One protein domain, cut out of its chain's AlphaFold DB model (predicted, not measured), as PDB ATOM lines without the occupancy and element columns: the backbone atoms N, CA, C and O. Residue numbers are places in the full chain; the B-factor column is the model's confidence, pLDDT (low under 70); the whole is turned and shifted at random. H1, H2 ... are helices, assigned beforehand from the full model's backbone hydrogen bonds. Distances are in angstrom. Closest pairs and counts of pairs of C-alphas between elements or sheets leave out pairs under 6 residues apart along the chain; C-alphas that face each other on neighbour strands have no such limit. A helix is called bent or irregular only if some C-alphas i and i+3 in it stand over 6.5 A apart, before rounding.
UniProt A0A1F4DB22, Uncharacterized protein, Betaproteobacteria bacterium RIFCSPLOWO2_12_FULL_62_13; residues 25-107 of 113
ATOM      1  N   ARG A  25     134.154 115.866 122.910       89.19
ATOM      2  CA  ARG A  25     135.164 116.683 123.595       89.19
ATOM      3  C   ARG A  25     134.780 117.001 125.043       89.19
ATOM      4  O   ARG A  25     135.620 116.846 125.929       89.19
ATOM      5  N   TYR A  26     133.543 117.435 125.304       87.38
ATOM      6  CA  TYR A  26     133.121 117.820 126.658       87.38
ATOM      7  C   TYR A  26     132.871 116.639 127.600       87.38
ATOM      8  O   TYR A  26     132.859 116.854 128.811       87.38
ATOM      9  N   ALA A  27     132.754 115.403 127.103       90.25
ATOM     10  CA  ALA A  27     132.689 114.227 127.973       90.25
ATOM     11  C   ALA A  27     134.011 113.992 128.724       90.25
ATOM     12  O   ALA A  27     134.017 113.408 129.804       90.25
ATOM     13  N   SER A  28     135.139 114.515 128.220       92.75
ATOM     14  CA  SER A  28     136.425 114.473 128.936       92.75
ATOM     15  C   SER A  28     136.367 115.105 130.333       92.75
ATOM     16  O   SER A  28     137.059 114.631 131.232       92.75
ATOM     17  N   PHE A  29     135.526 116.132 130.533       92.88
ATOM     18  CA  PHE A  29     135.264 116.681 131.865       92.88
ATOM     19  C   PHE A  29     134.616 115.628 132.759       92.88
ATOM     20  O   PHE A  29     135.102 115.415 133.860       92.88
ATOM     21  N   ASP A  30     133.583 114.934 132.277       93.44
ATOM     22  CA  ASP A  30     132.854 113.945 133.075       93.44
ATOM     23  C   ASP A  30     133.762 112.768 133.451       93.44
ATOM     24  O   ASP A  30     133.791 112.366 134.607       93.44
ATOM     25  N   TYR A  31     134.582 112.260 132.524       95.62
ATOM     26  CA  TYR A  31     135.556 111.205 132.837       95.62
ATOM     27  C   TYR A  31     136.619 111.649 133.844       95.62
ATOM     28  O   TYR A  31     137.020 110.862 134.700       95.62
ATOM     29  N   CYS A  32     137.112 112.883 133.732       97.38
ATOM     30  CA  CYS A  32     138.084 113.431 134.671       97.38
ATOM     31  C   CYS A  32     137.445 113.641 136.047       97.38
ATOM     32  O   CYS A  32     137.940 113.115 137.040       97.38
ATOM     33  N   PHE A  33     136.321 114.355 136.095       95.31
ATOM     34  CA  PHE A  33     135.567 114.632 137.309       95.31
ATOM     35  C   PHE A  33     135.168 113.340 138.021       95.31
ATOM     36  O   PHE A  33     135.552 113.164 139.167       95.31
ATOM     37  N   ASN A  34     134.500 112.404 137.338       96.75
ATOM     38  CA  ASN A  34     134.026 111.151 137.936       96.75
ATOM     39  C   ASN A  34     135.171 110.301 138.497       96.75
ATOM     40  O   ASN A  34     135.011 109.679 139.546       96.75
ATOM     41  N   TYR A  35     136.334 110.295 137.834       98.25
ATOM     42  CA  TYR A  35     137.517 109.616 138.355       98.25
ATOM     43  C   TYR A  35     137.911 110.174 139.727       98.25
ATOM     44  O   TYR A  35     137.900 109.423 140.698       98.25
ATOM     45  N   PHE A  36     138.176 111.479 139.848       97.25
ATOM     46  CA  PHE A  36     138.553 112.097 141.130       97.25
ATOM     47  C   PHE A  36     137.421 112.042 142.165       97.25
ATOM     48  O   PHE A  36     137.651 111.772 143.344       97.25
ATOM     49  N   GLN A  37     136.188 112.235 141.705       95.44
ATOM     50  CA  GLN A  37     134.977 112.206 142.509       95.44
ATOM     51  C   GLN A  37     134.756 110.844 143.174       95.44
ATOM     52  O   GLN A  37     134.349 110.798 144.333       95.44
ATOM     53  N   SER A  38     135.105 109.743 142.499       97.38
ATOM     54  CA  SER A  38     134.997 108.398 143.076       97.38
ATOM     55  C   SER A  38     135.848 108.216 144.343       97.38
ATOM     56  O   SER A  38     135.408 107.583 145.302       97.38
ATOM     57  N   PHE A  39     137.031 108.840 144.405       96.56
ATOM     58  CA  PHE A  39     137.882 108.820 145.598       96.56
ATOM     59  C   PHE A  39     137.295 109.664 146.728       96.56
ATOM     60  O   PHE A  39     137.362 109.263 147.891       96.56
ATOM     61  N   ARG A  40     136.680 110.811 146.398       93.62
ATOM     62  CA  ARG A  40     135.950 111.636 147.372       93.62
ATOM     63  C   ARG A  40     134.778 110.863 147.976       93.62
ATOM     64  O   ARG A  40     134.660 110.813 149.194       93.62
ATOM     65  N   GLU A  41     133.943 110.245 147.144       94.06
ATOM     66  CA  GLU A  41     132.765 109.474 147.580       94.06
ATOM     67  C   GLU A  41     133.136 108.264 148.438       94.06
ATOM     68  O   GLU A  41     132.422 107.930 149.379       94.06
ATOM     69  N   ALA A  42     134.292 107.654 148.172       95.50
ATOM     70  CA  ALA A  42     134.856 106.600 149.008       95.50
ATOM     71  C   ALA A  42     135.462 107.112 150.335       95.50
ATOM     72  O   ALA A  42     135.984 106.315 151.113       95.50
ATOM     73  N   GLY A  43     135.442 108.424 150.595       93.75
ATOM     74  CA  GLY A  43     136.068 109.036 151.770       93.75
ATOM     75  C   GLY A  43     137.598 108.977 151.752       93.75
ATOM     76  O   GLY A  43     138.231 109.109 152.798       93.75
ATOM     77  N   ASN A  44     138.205 108.763 150.580       94.88
ATOM     78  CA  ASN A  44     139.640 108.557 150.413       94.88
ATOM     79  C   ASN A  44     140.224 109.419 149.282       94.88
ATOM     80  O   ASN A  44     140.969 108.942 148.429       94.88
ATOM     81  N   ALA A  45     139.908 110.718 149.280       94.06
ATOM     82  CA  ALA A  45     140.425 111.669 148.290       94.06
ATOM     83  C   ALA A  45     141.965 111.708 148.236       94.06
ATOM     84  O   ALA A  45     142.536 112.004 147.194       94.06
ATOM     85  N   ARG A  46     142.649 111.357 149.334       95.81
ATOM     86  CA  ARG A  46     144.118 111.291 149.395       95.81
ATOM     87  C   ARG A  46     144.710 110.208 148.494       95.81
ATOM     88  O   ARG A  46     145.827 110.385 148.008       95.81
ATOM     89  N   ALA A  47     143.967 109.134 148.228       97.62
ATOM     90  CA  ALA A  47     144.467 108.012 147.443       97.62
ATOM     91  C   ALA A  47     144.758 108.352 145.979       97.62
ATOM     92  O   ALA A  47     145.517 107.634 145.339       97.62
ATOM     93  N   ILE A  48     144.264 109.475 145.448       97.88
ATOM     94  CA  ILE A  48     144.604 109.932 144.088       97.88
ATOM     95  C   ILE A  48     146.116 110.160 143.907       97.88
ATOM     96  O   ILE A  48     146.635 110.048 142.798       97.88
ATOM     97  N   ALA A  49     146.837 110.456 144.996       98.31
ATOM     98  CA  ALA A  49     148.283 110.658 144.986       98.31
ATOM     99  C   ALA A  49     149.089 109.406 145.384       98.31
ATOM    100  O   ALA A  49     150.320 109.454 145.393       98.31
ATOM    101  N   GLU A  50     148.434 108.287 145.703       98.44
ATOM    102  CA  GLU A  50     149.125 107.035 146.031       98.44
ATOM    103  C   GLU A  50     149.853 106.460 144.801       98.44
ATOM    104  O   GLU A  50     149.402 106.668 143.668       98.44
ATOM    105  N   PRO A  51     150.967 105.722 144.982       97.88
ATOM    106  CA  PRO A  51     151.749 105.156 143.879       97.88
ATOM    107  C   PRO A  51     150.923 104.349 142.868       97.88
ATOM    108  O   PRO A  51     151.219 104.370 141.672       97.88
ATOM    109  N   GLU A  52     149.878 103.670 143.336       97.88
ATOM    110  CA  GLU A  52     148.979 102.848 142.530       97.88
ATOM    111  C   GLU A  52     148.053 103.690 141.634       97.88
ATOM    112  O   GLU A  52     147.658 103.236 140.560       97.88
ATOM    113  N   ASN A  53     147.741 104.930 142.031       98.44
ATOM    114  CA  ASN A  53     146.761 105.798 141.366       98.44
ATOM    115  C   ASN A  53     147.387 107.001 140.654       98.44
ATOM    116  O   ASN A  53     146.802 107.518 139.701       98.44
ATOM    117  N   ILE A  54     148.574 107.451 141.074       98.50
ATOM    118  CA  ILE A  54     149.170 108.726 140.647       98.50
ATOM    119  C   ILE A  54     149.330 108.827 139.125       98.50
ATOM    120  O   ILE A  54     149.079 109.880 138.536       98.50
ATOM    121  N   GLN A  55     149.699 107.728 138.458       98.25
ATOM    122  CA  GLN A  55     149.829 107.715 137.000       98.25
ATOM    123  C   GLN A  55     148.471 107.896 136.321       98.25
ATOM    124  O   GLN A  55     148.345 108.721 135.418       98.25
ATOM    125  N   LEU A  56     147.450 107.169 136.781       98.50
ATOM    126  CA  LEU A  56     146.103 107.243 136.224       98.50
ATOM    127  C   LEU A  56     145.469 108.618 136.486       98.50
ATOM    128  O   LEU A  56     144.897 109.206 135.571       98.50
ATOM    129  N   SER A  57     145.685 109.188 137.673       98.62
ATOM    130  CA  SER A  57     145.295 110.562 138.013       98.62
ATOM    131  C   SER A  57     145.892 111.587 137.052       98.62
ATOM    132  O   SER A  57     145.177 112.435 136.515       98.62
ATOM    133  N   CYS A  58     147.195 111.479 136.764       98.50
ATOM    134  CA  CYS A  58     147.851 112.347 135.789       98.50
ATOM    135  C   CYS A  58     147.262 112.177 134.380       98.50
ATOM    136  O   CYS A  58     147.155 113.159 133.649       98.50
ATOM    137  N   LEU A  59     146.873 110.962 133.982       97.94
ATOM    138  CA  LEU A  59     146.265 110.716 132.673       97.94
ATOM    139  C   LEU A  59     144.866 111.332 132.570       97.94
ATOM    140  O   LEU A  59     144.616 112.053 131.607       97.94
ATOM    141  N   HIS A  60     143.984 111.117 133.552       98.00
ATOM    142  CA  HIS A  60     142.647 111.725 133.557       98.00
ATOM    143  C   HIS A  60     142.724 113.255 133.477       98.00
ATOM    144  O   HIS A  60     142.099 113.861 132.603       98.00
ATOM    145  N   LEU A  61     143.564 113.869 134.317       98.12
ATOM    146  CA  LEU A  61     143.789 115.313 134.287       98.12
ATOM    147  C   LEU A  61     144.412 115.764 132.958       98.12
ATOM    148  O   LEU A  61     143.968 116.743 132.362       98.12
ATOM    149  N   GLY A  62     145.420 115.047 132.461       96.62
ATOM    150  CA  GLY A  62     146.109 115.372 131.214       96.62
ATOM    151  C   GLY A  62     145.191 115.331 129.992       96.62
ATOM    152  O   GLY A  62     145.238 116.244 129.168       96.62
ATOM    153  N   PHE A  63     144.320 114.324 129.885       95.25
ATOM    154  CA  PHE A  63     143.343 114.221 128.797       95.25
ATOM    155  C   PHE A  63     142.287 115.323 128.859       95.25
ATOM    156  O   PHE A  63     141.935 115.886 127.820       95.25
ATOM    157  N   TYR A  64     141.828 115.681 130.060       96.12
ATOM    158  CA  TYR A  64     140.966 116.843 130.240       96.12
ATOM    159  C   TYR A  64     141.670 118.131 129.793       96.12
ATOM    160  O   TYR A  64     141.178 118.840 128.922       96.12
ATOM    161  N   LEU A  65     142.881 118.408 130.277       95.81
ATOM    162  CA  LEU A  65     143.651 119.585 129.856       95.81
ATOM    163  C   LEU A  65     143.887 119.607 128.332       95.81
ATOM    164  O   LEU A  65     143.782 120.659 127.694       95.81
ATOM    165  N   ALA A  66     144.160 118.452 127.725       94.06
ATOM    166  CA  ALA A  66     144.348 118.328 126.284       94.06
ATOM    167  C   ALA A  66     143.076 118.694 125.510       94.06
ATOM    168  O   ALA A  66     143.160 119.437 124.529       94.06
ATOM    169  N   SER A  67     141.900 118.248 125.967       92.50
ATOM    170  CA  SER A  67     140.620 118.577 125.330       92.50
ATOM    171  C   SER A  67     140.314 120.078 125.394       92.50
ATOM    172  O   SER A  67     139.744 120.639 124.457       92.50
ATOM    173  N   TRP A  68     140.777 120.778 126.430       90.12
ATOM    174  CA  TRP A  68     140.687 122.240 126.540       90.12
ATOM    175  C   TRP A  68     141.745 122.987 125.720       90.12
ATOM    176  O   TRP A  68     141.722 124.212 125.635       90.12
ATOM    177  N   GLY A  69     142.626 122.259 125.033       91.88
ATOM    178  CA  GLY A  69     143.663 122.829 124.183       91.88
ATOM    179  C   GLY A  69     144.902 123.270 124.953       91.88
ATOM    180  O   GLY A  69     145.699 124.023 124.407       91.88
ATOM    181  N   MET A  70     145.103 122.803 126.186       93.75
ATOM    182  CA  MET A  70     146.294 123.134 126.976       93.75
ATOM    183  C   MET A  70     147.550 122.389 126.486       93.75
ATOM    184  O   MET A  70     148.668 122.825 126.746       93.75
ATOM    185  N   LEU A  71     147.377 121.294 125.732       92.69
ATOM    186  CA  LEU A  71     148.449 120.492 125.123       92.69
ATOM    187  C   LEU A  71     148.506 120.677 123.592       92.69
ATOM    188  O   LEU A  71     148.636 119.713 122.843       92.69
ATOM    189  N   ARG A  72     148.373 121.912 123.093       89.88
ATOM    190  CA  ARG A  72     148.435 122.211 121.646       89.88
ATOM    191  C   ARG A  72     149.576 123.164 121.291       89.88
ATOM    192  O   ARG A  72     149.969 124.008 122.093       89.88
ATOM    193  N   GLY A  73     150.028 123.109 120.038       86.94
ATOM    194  CA  GLY A  73     150.968 124.086 119.475       86.94
ATOM    195  C   GLY A  73     152.325 124.072 120.179       86.94
ATOM    196  O   GLY A  73     152.948 123.028 120.278       86.94
ATOM    197  N   SER A  74     152.784 125.224 120.660       80.12
ATOM    198  CA  SER A  74     154.037 125.359 121.424       80.12
ATOM    199  C   SER A  74     153.780 125.658 122.906       80.12
ATOM    200  O   SER A  74     154.613 126.283 123.557       80.12
ATOM    201  N   ALA A  75     152.614 125.259 123.433       85.69
ATOM    202  CA  ALA A  75     152.272 125.452 124.839       85.69
ATOM    203  C   ALA A  75     153.264 124.724 125.761       85.69
ATOM    204  O   ALA A  75     153.731 123.630 125.435       85.69
ATOM    205  N   GLU A  76     153.547 125.308 126.929       88.88
ATOM    206  CA  GLU A  76     154.515 124.750 127.881       88.88
ATOM    207  C   GLU A  76     154.170 123.308 128.267       88.88
ATOM    208  O   GLU A  76     155.049 122.451 128.235       88.88
ATOM    209  N   LEU A  77     152.894 123.023 128.555       92.00
ATOM    210  CA  LEU A  77     152.437 121.689 128.958       92.00
ATOM    211  C   LEU A  77     152.677 120.618 127.889       92.00
ATOM    212  O   LEU A  77     152.909 119.466 128.245       92.00
ATOM    213  N   LEU A  78     152.690 120.975 126.600       92.88
ATOM    214  CA  LEU A  78     153.000 120.016 125.536       92.88
ATOM    215  C   LEU A  78     154.458 119.534 125.600       92.88
ATOM    216  O   LEU A  78     154.763 118.424 125.176       92.88
ATOM    217  N   GLN A  79     155.361 120.350 126.146       94.06
ATOM    218  CA  GLN A  79     156.781 120.014 126.295       94.06
ATOM    219  C   GLN A  79     157.067 119.210 127.573       94.06
ATOM    220  O   GLN A  79     158.228 119.002 127.933       94.06
ATOM    221  N   LYS A  80     156.028 118.789 128.300       94.88
ATOM    222  CA  LYS A  80     156.143 118.082 129.575       94.88
ATOM    223  C   LYS A  80     155.513 116.696 129.464       94.88
ATOM    224  O   LYS A  80     154.526 116.495 128.766       94.88
ATOM    225  N   SER A  81     156.074 115.727 130.183       95.44
ATOM    226  CA  SER A  81     155.436 114.418 130.344       95.44
ATOM    227  C   SER A  81     154.330 114.477 131.401       95.44
ATOM    228  O   SER A  81     154.292 115.400 132.215       95.44
ATOM    229  N   ALA A  82     153.479 113.446 131.457       95.25
ATOM    230  CA  ALA A  82     152.427 113.322 132.473       95.25
ATOM    231  C   ALA A  82     152.958 113.439 133.918       95.25
ATOM    232  O   ALA A  82     152.248 113.918 134.795       95.25
ATOM    233  N   ARG A  83     154.237 113.103 134.157       97.12
ATOM    234  CA  ARG A  83     154.919 113.298 135.449       97.12
ATOM    235  C   ARG A  83     154.855 114.746 135.946       97.12
ATOM    236  O   ARG A  83     154.868 114.978 137.148       97.12
ATOM    237  N   HIS A  84     154.800 115.719 135.042       97.56
ATOM    238  CA  HIS A  84     154.720 117.133 135.399       97.56
ATOM    239  C   HIS A  84     153.411 117.506 136.106       97.56
ATOM    240  O   HIS A  84     153.366 118.529 136.779       97.56
ATOM    241  N   LEU A  85     152.373 116.670 135.996       98.06
ATOM    242  CA  LEU A  85     151.100 116.859 136.689       98.06
ATOM    243  C   LEU A  85     151.113 116.323 138.129       98.06
ATOM    244  O   LEU A  85     150.212 116.669 138.885       98.06
ATOM    245  N   ILE A  86     152.125 115.546 138.541       98.56
ATOM    246  CA  ILE A  86     152.206 114.980 139.902       98.56
ATOM    247  C   ILE A  86     152.041 116.050 140.991       98.56
ATOM    248  O   ILE A  86     151.175 115.855 141.838       98.56
ATOM    249  N   PRO A  87     152.750 117.199 140.958       98.38
ATOM    250  CA  PRO A  87     152.587 118.221 141.994       98.38
ATOM    251  C   PRO A  87     151.160 118.777 142.077       98.38
ATOM    252  O   PRO A  87     150.710 119.169 143.148       98.38
ATOM    253  N   VAL A  88     150.430 118.799 140.955       97.62
ATOM    254  CA  VAL A  88     149.019 119.211 140.928       97.62
ATOM    255  C   VAL A  88     148.149 118.153 141.604       97.62
ATOM    256  O   VAL A  88     147.298 118.500 142.415       97.62
ATOM    257  N   ILE A  89     148.381 116.867 141.324       98.38
ATOM    258  CA  ILE A  89     147.646 115.776 141.979       98.38
ATOM    259  C   ILE A  89     147.932 115.737 143.485       98.38
ATOM    260  O   ILE A  89     147.003 115.607 144.275       98.38
ATOM    261  N   GLU A  90     149.189 115.908 143.894       98.12
ATOM    262  CA  GLU A  90     149.587 115.981 145.307       98.12
ATOM    263  C   GLU A  90     148.930 117.171 146.022       98.12
ATOM    264  O   GLU A  90     148.448 117.021 147.145       98.12
ATOM    265  N   LEU A  91     148.846 118.332 145.361       96.94
ATOM    266  CA  LEU A  91     148.140 119.501 145.888       96.94
ATOM    267  C   LEU A  91     146.646 119.215 146.087       96.94
ATOM    268  O   LEU A  91     146.101 119.531 147.141       96.94
ATOM    269  N   ILE A  92     145.994 118.596 145.098       95.50
ATOM    270  CA  ILE A  92     144.574 118.223 145.172       95.50
ATOM    271  C   ILE A  92     144.342 117.194 146.293       95.50
ATOM    272  O   ILE A  92     143.384 117.314 147.053       95.50
ATOM    273  N   ALA A  93     145.233 116.212 146.445       96.12
ATOM    274  CA  ALA A  93     145.150 115.190 147.489       96.12
ATOM    275  C   ALA A  93     145.356 115.768 148.900       96.12
ATOM    276  O   ALA A  93     144.779 115.277 149.871       96.12
ATOM    277  N   GLY A  94     146.198 116.799 149.016       94.44
ATOM    278  CA  GLY A  94     146.478 117.514 150.259       94.44
ATOM    279  C   GLY A  94     145.486 118.633 150.590       94.44
ATOM    280  O   GLY A  94     145.572 119.194 151.683       94.44
ATOM    281  N   ALA A  95     144.573 118.964 149.676       90.94
ATOM    282  CA  ALA A  95     143.579 120.013 149.858       90.94
ATOM    283  C   ALA A  95     142.655 119.715 151.048       90.94
ATOM    284  O   ALA A  95     142.320 118.560 151.325       90.94
ATOM    285  N   ASP A  96     142.216 120.768 151.743       89.00
ATOM    286  CA  ASP A  96     141.191 120.635 152.777       89.00
ATOM    287  C   ASP A  96     139.922 120.030 152.158       89.00
ATOM    288  O   ASP A  96     139.469 120.455 151.096       89.00
ATOM    289  N   THR A  97     139.327 119.053 152.841       85.12
ATOM    290  CA  THR A  97     138.021 118.489 152.488       85.12
ATOM    291  C   THR A  97     136.955 119.559 152.263       85.12
ATOM    292  O   THR A  97     136.127 119.398 151.377       85.12
ATOM    293  N   ALA A  98     137.022 120.689 152.973       86.62
ATOM    294  CA  ALA A  98     136.117 121.811 152.774       86.62
ATOM    295  C   ALA A  98     136.145 122.364 151.340       86.62
ATOM    296  O   ALA A  98     135.107 122.805 150.862       86.62
ATOM    297  N   LEU A  99     137.287 122.308 150.634       84.81
ATOM    298  CA  LEU A  99     137.388 122.736 149.231       84.81
ATOM    299  C   LEU A  99     136.592 121.828 148.294       84.81
ATOM    300  O   LEU A  99     136.045 122.299 147.301       84.81
ATOM    301  N   TRP A 100     136.500 120.541 148.619       86.00
ATOM    302  CA  TRP A 100     135.694 119.598 147.855       86.00
ATOM    303  C   TRP A 100     134.194 119.801 148.065       86.00
ATOM    304  O   TRP A 100     133.421 119.450 147.183       86.00
ATOM    305  N   GLU A 101     133.782 120.364 149.200       85.94
ATOM    306  CA  GLU A 101     132.373 120.633 149.516       85.94
ATOM    307  C   GLU A 101     131.873 121.969 148.939       85.94
ATOM    308  O   GLU A 101     130.687 122.289 149.044       85.94
ATOM    309  N   ILE A 102     132.755 122.772 148.331       85.19
ATOM    310  CA  ILE A 102     132.345 124.017 147.685       85.19
ATOM    311  C   ILE A 102     131.615 123.683 146.385       85.19
ATOM    312  O   ILE A 102     132.173 123.091 145.465       85.19
ATOM    313  N   ASP A 103     130.371 124.138 146.297       85.00
ATOM    314  CA  ASP A 103     129.577 124.114 145.074       85.00
ATOM    315  C   ASP A 103     129.436 125.536 144.497       85.00
ATOM    316  O   ASP A 103     129.624 126.530 145.200       85.00
ATOM    317  N   ALA A 104     129.081 125.652 143.218       84.88
ATOM    318  CA  ALA A 104     129.013 126.918 142.488       84.88
ATOM    319  C   ALA A 104     128.085 127.947 143.157       84.88
ATOM    320  O   ALA A 104     128.364 129.145 143.146       84.88
ATOM    321  N   HIS A 105     126.991 127.493 143.776       85.06
ATOM    322  CA  HIS A 105     126.066 128.363 144.508       85.06
ATOM    323  C   HIS A 105     126.608 128.824 145.877       85.06
ATOM    324  O   HIS A 105     126.083 129.774 146.453       85.06
ATOM    325  N   CYS A 106     127.667 128.179 146.376       84.62
ATOM    326  CA  CYS A 106     128.391 128.525 147.601       84.62
ATOM    327  C   CYS A 106     129.596 129.442 147.337       84.62
ATOM    328  O   CYS A 106     130.346 129.755 148.267       84.62
ATOM    329  N   TYR A 107     129.830 129.854 146.089       83.38
ATOM    330  CA  TYR A 107     130.933 130.750 145.757       83.38
ATOM    331  C   TYR A 107     130.717 132.126 146.390       83.38
ATOM    332  O   TYR A 107     129.677 132.767 146.242       83.38
TER     333      TYR A 107
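Overview. This is residues 25 to 107 of the 113 residues of an uncharacterized protein of Betaproteobacteria bacterium RIFCSPLOWO2_12_FULL_62_13 (UniProt A0A1F4DB22). Two of the three longer helices, H1 and H3, lie side by side and run opposite ways, and the third, H5, crosses over H3. The short H2 packs on the last part of H1 and on the last part of H5, while the small H4 and H6 lie off the two ends of H5 and the tail, residues 102 to 107, sticks out. The printed part has 83 residues, with six named helices in the order H1 to H6 and no named strand, an all helix class. It is compact, with a radius of gyration of the C-alphas of 13.3 A, and spans 37 by 32 by 19 A.

Arrangement. H1, residues 27 to 41, is the longest helix. It touches H3, residues 54 to 67, at a shallow tilt of 31 degrees, opposite ways; their closest C-alphas, Cys 32 and His 60, are 5.0 A apart. With residues 36 to 39 alone H1 touches H2, residues 45 to 49, closest at the C-alphas of Phe 39 and Ala 45, 4.7 A. H2 and H3 touch only at the corner, and only just, with 3 pairs of C-alphas within 8 A; the closest are those of Ile 48 and Ile 54, 5.8 A. H5, residues 82 to 94, touches H3 and is about perpendicular to it, only just, at 72 degrees; the C-alphas of Cys 58 and Leu 85 come closest, 5.6 A. H5 touches H2 also, closest at the C-alphas of Arg 46 and Ala 93, 4.5 A. H1 and H5 are near each other. H6, residues 97 to 100, is close to H1 but not clearly touching, with the C-alphas of Arg 40 and Trp 100 at 8.0 A. H4, residues 76 to 79, touches no helix and is only just apart from H5, closest at 8.2 A. In H3 every O i to N i+4 pair is within hydrogen-bond range; in H1 10 of 11 are, in H5 6 of 9 and in H2 0 of 1, beside 1 of 2 O i to N i+3 pairs in H2, while H4 and H6 are too short for an i+4 pair.

Along the chain. H1 begins at C-alpha 27, (132.689, 114.227, 127.973), and is 20.2 A long. H3 measures 20.1 A and H5 19.2 A; H5 is irregular, with C-alphas 84 and 87 7.0 A apart. H2 is neither bent nor irregular, but only just: C-alphas 45 and 48 are 6.2 A apart. H6 ends at C-alpha 100, (135.694, 119.598, 147.855).

Size, cuts and confidence. The two C-alphas farthest apart are those of Gly 43 and Ser 74, 38.9 A. The printed part has no cut and no long link; H3 to H4, with 8 residues between them, is short and the others are tight. Residues 102 to 107 stand free. The mean pLDDT of the printed part is 93.6, and no printed residue is under 70.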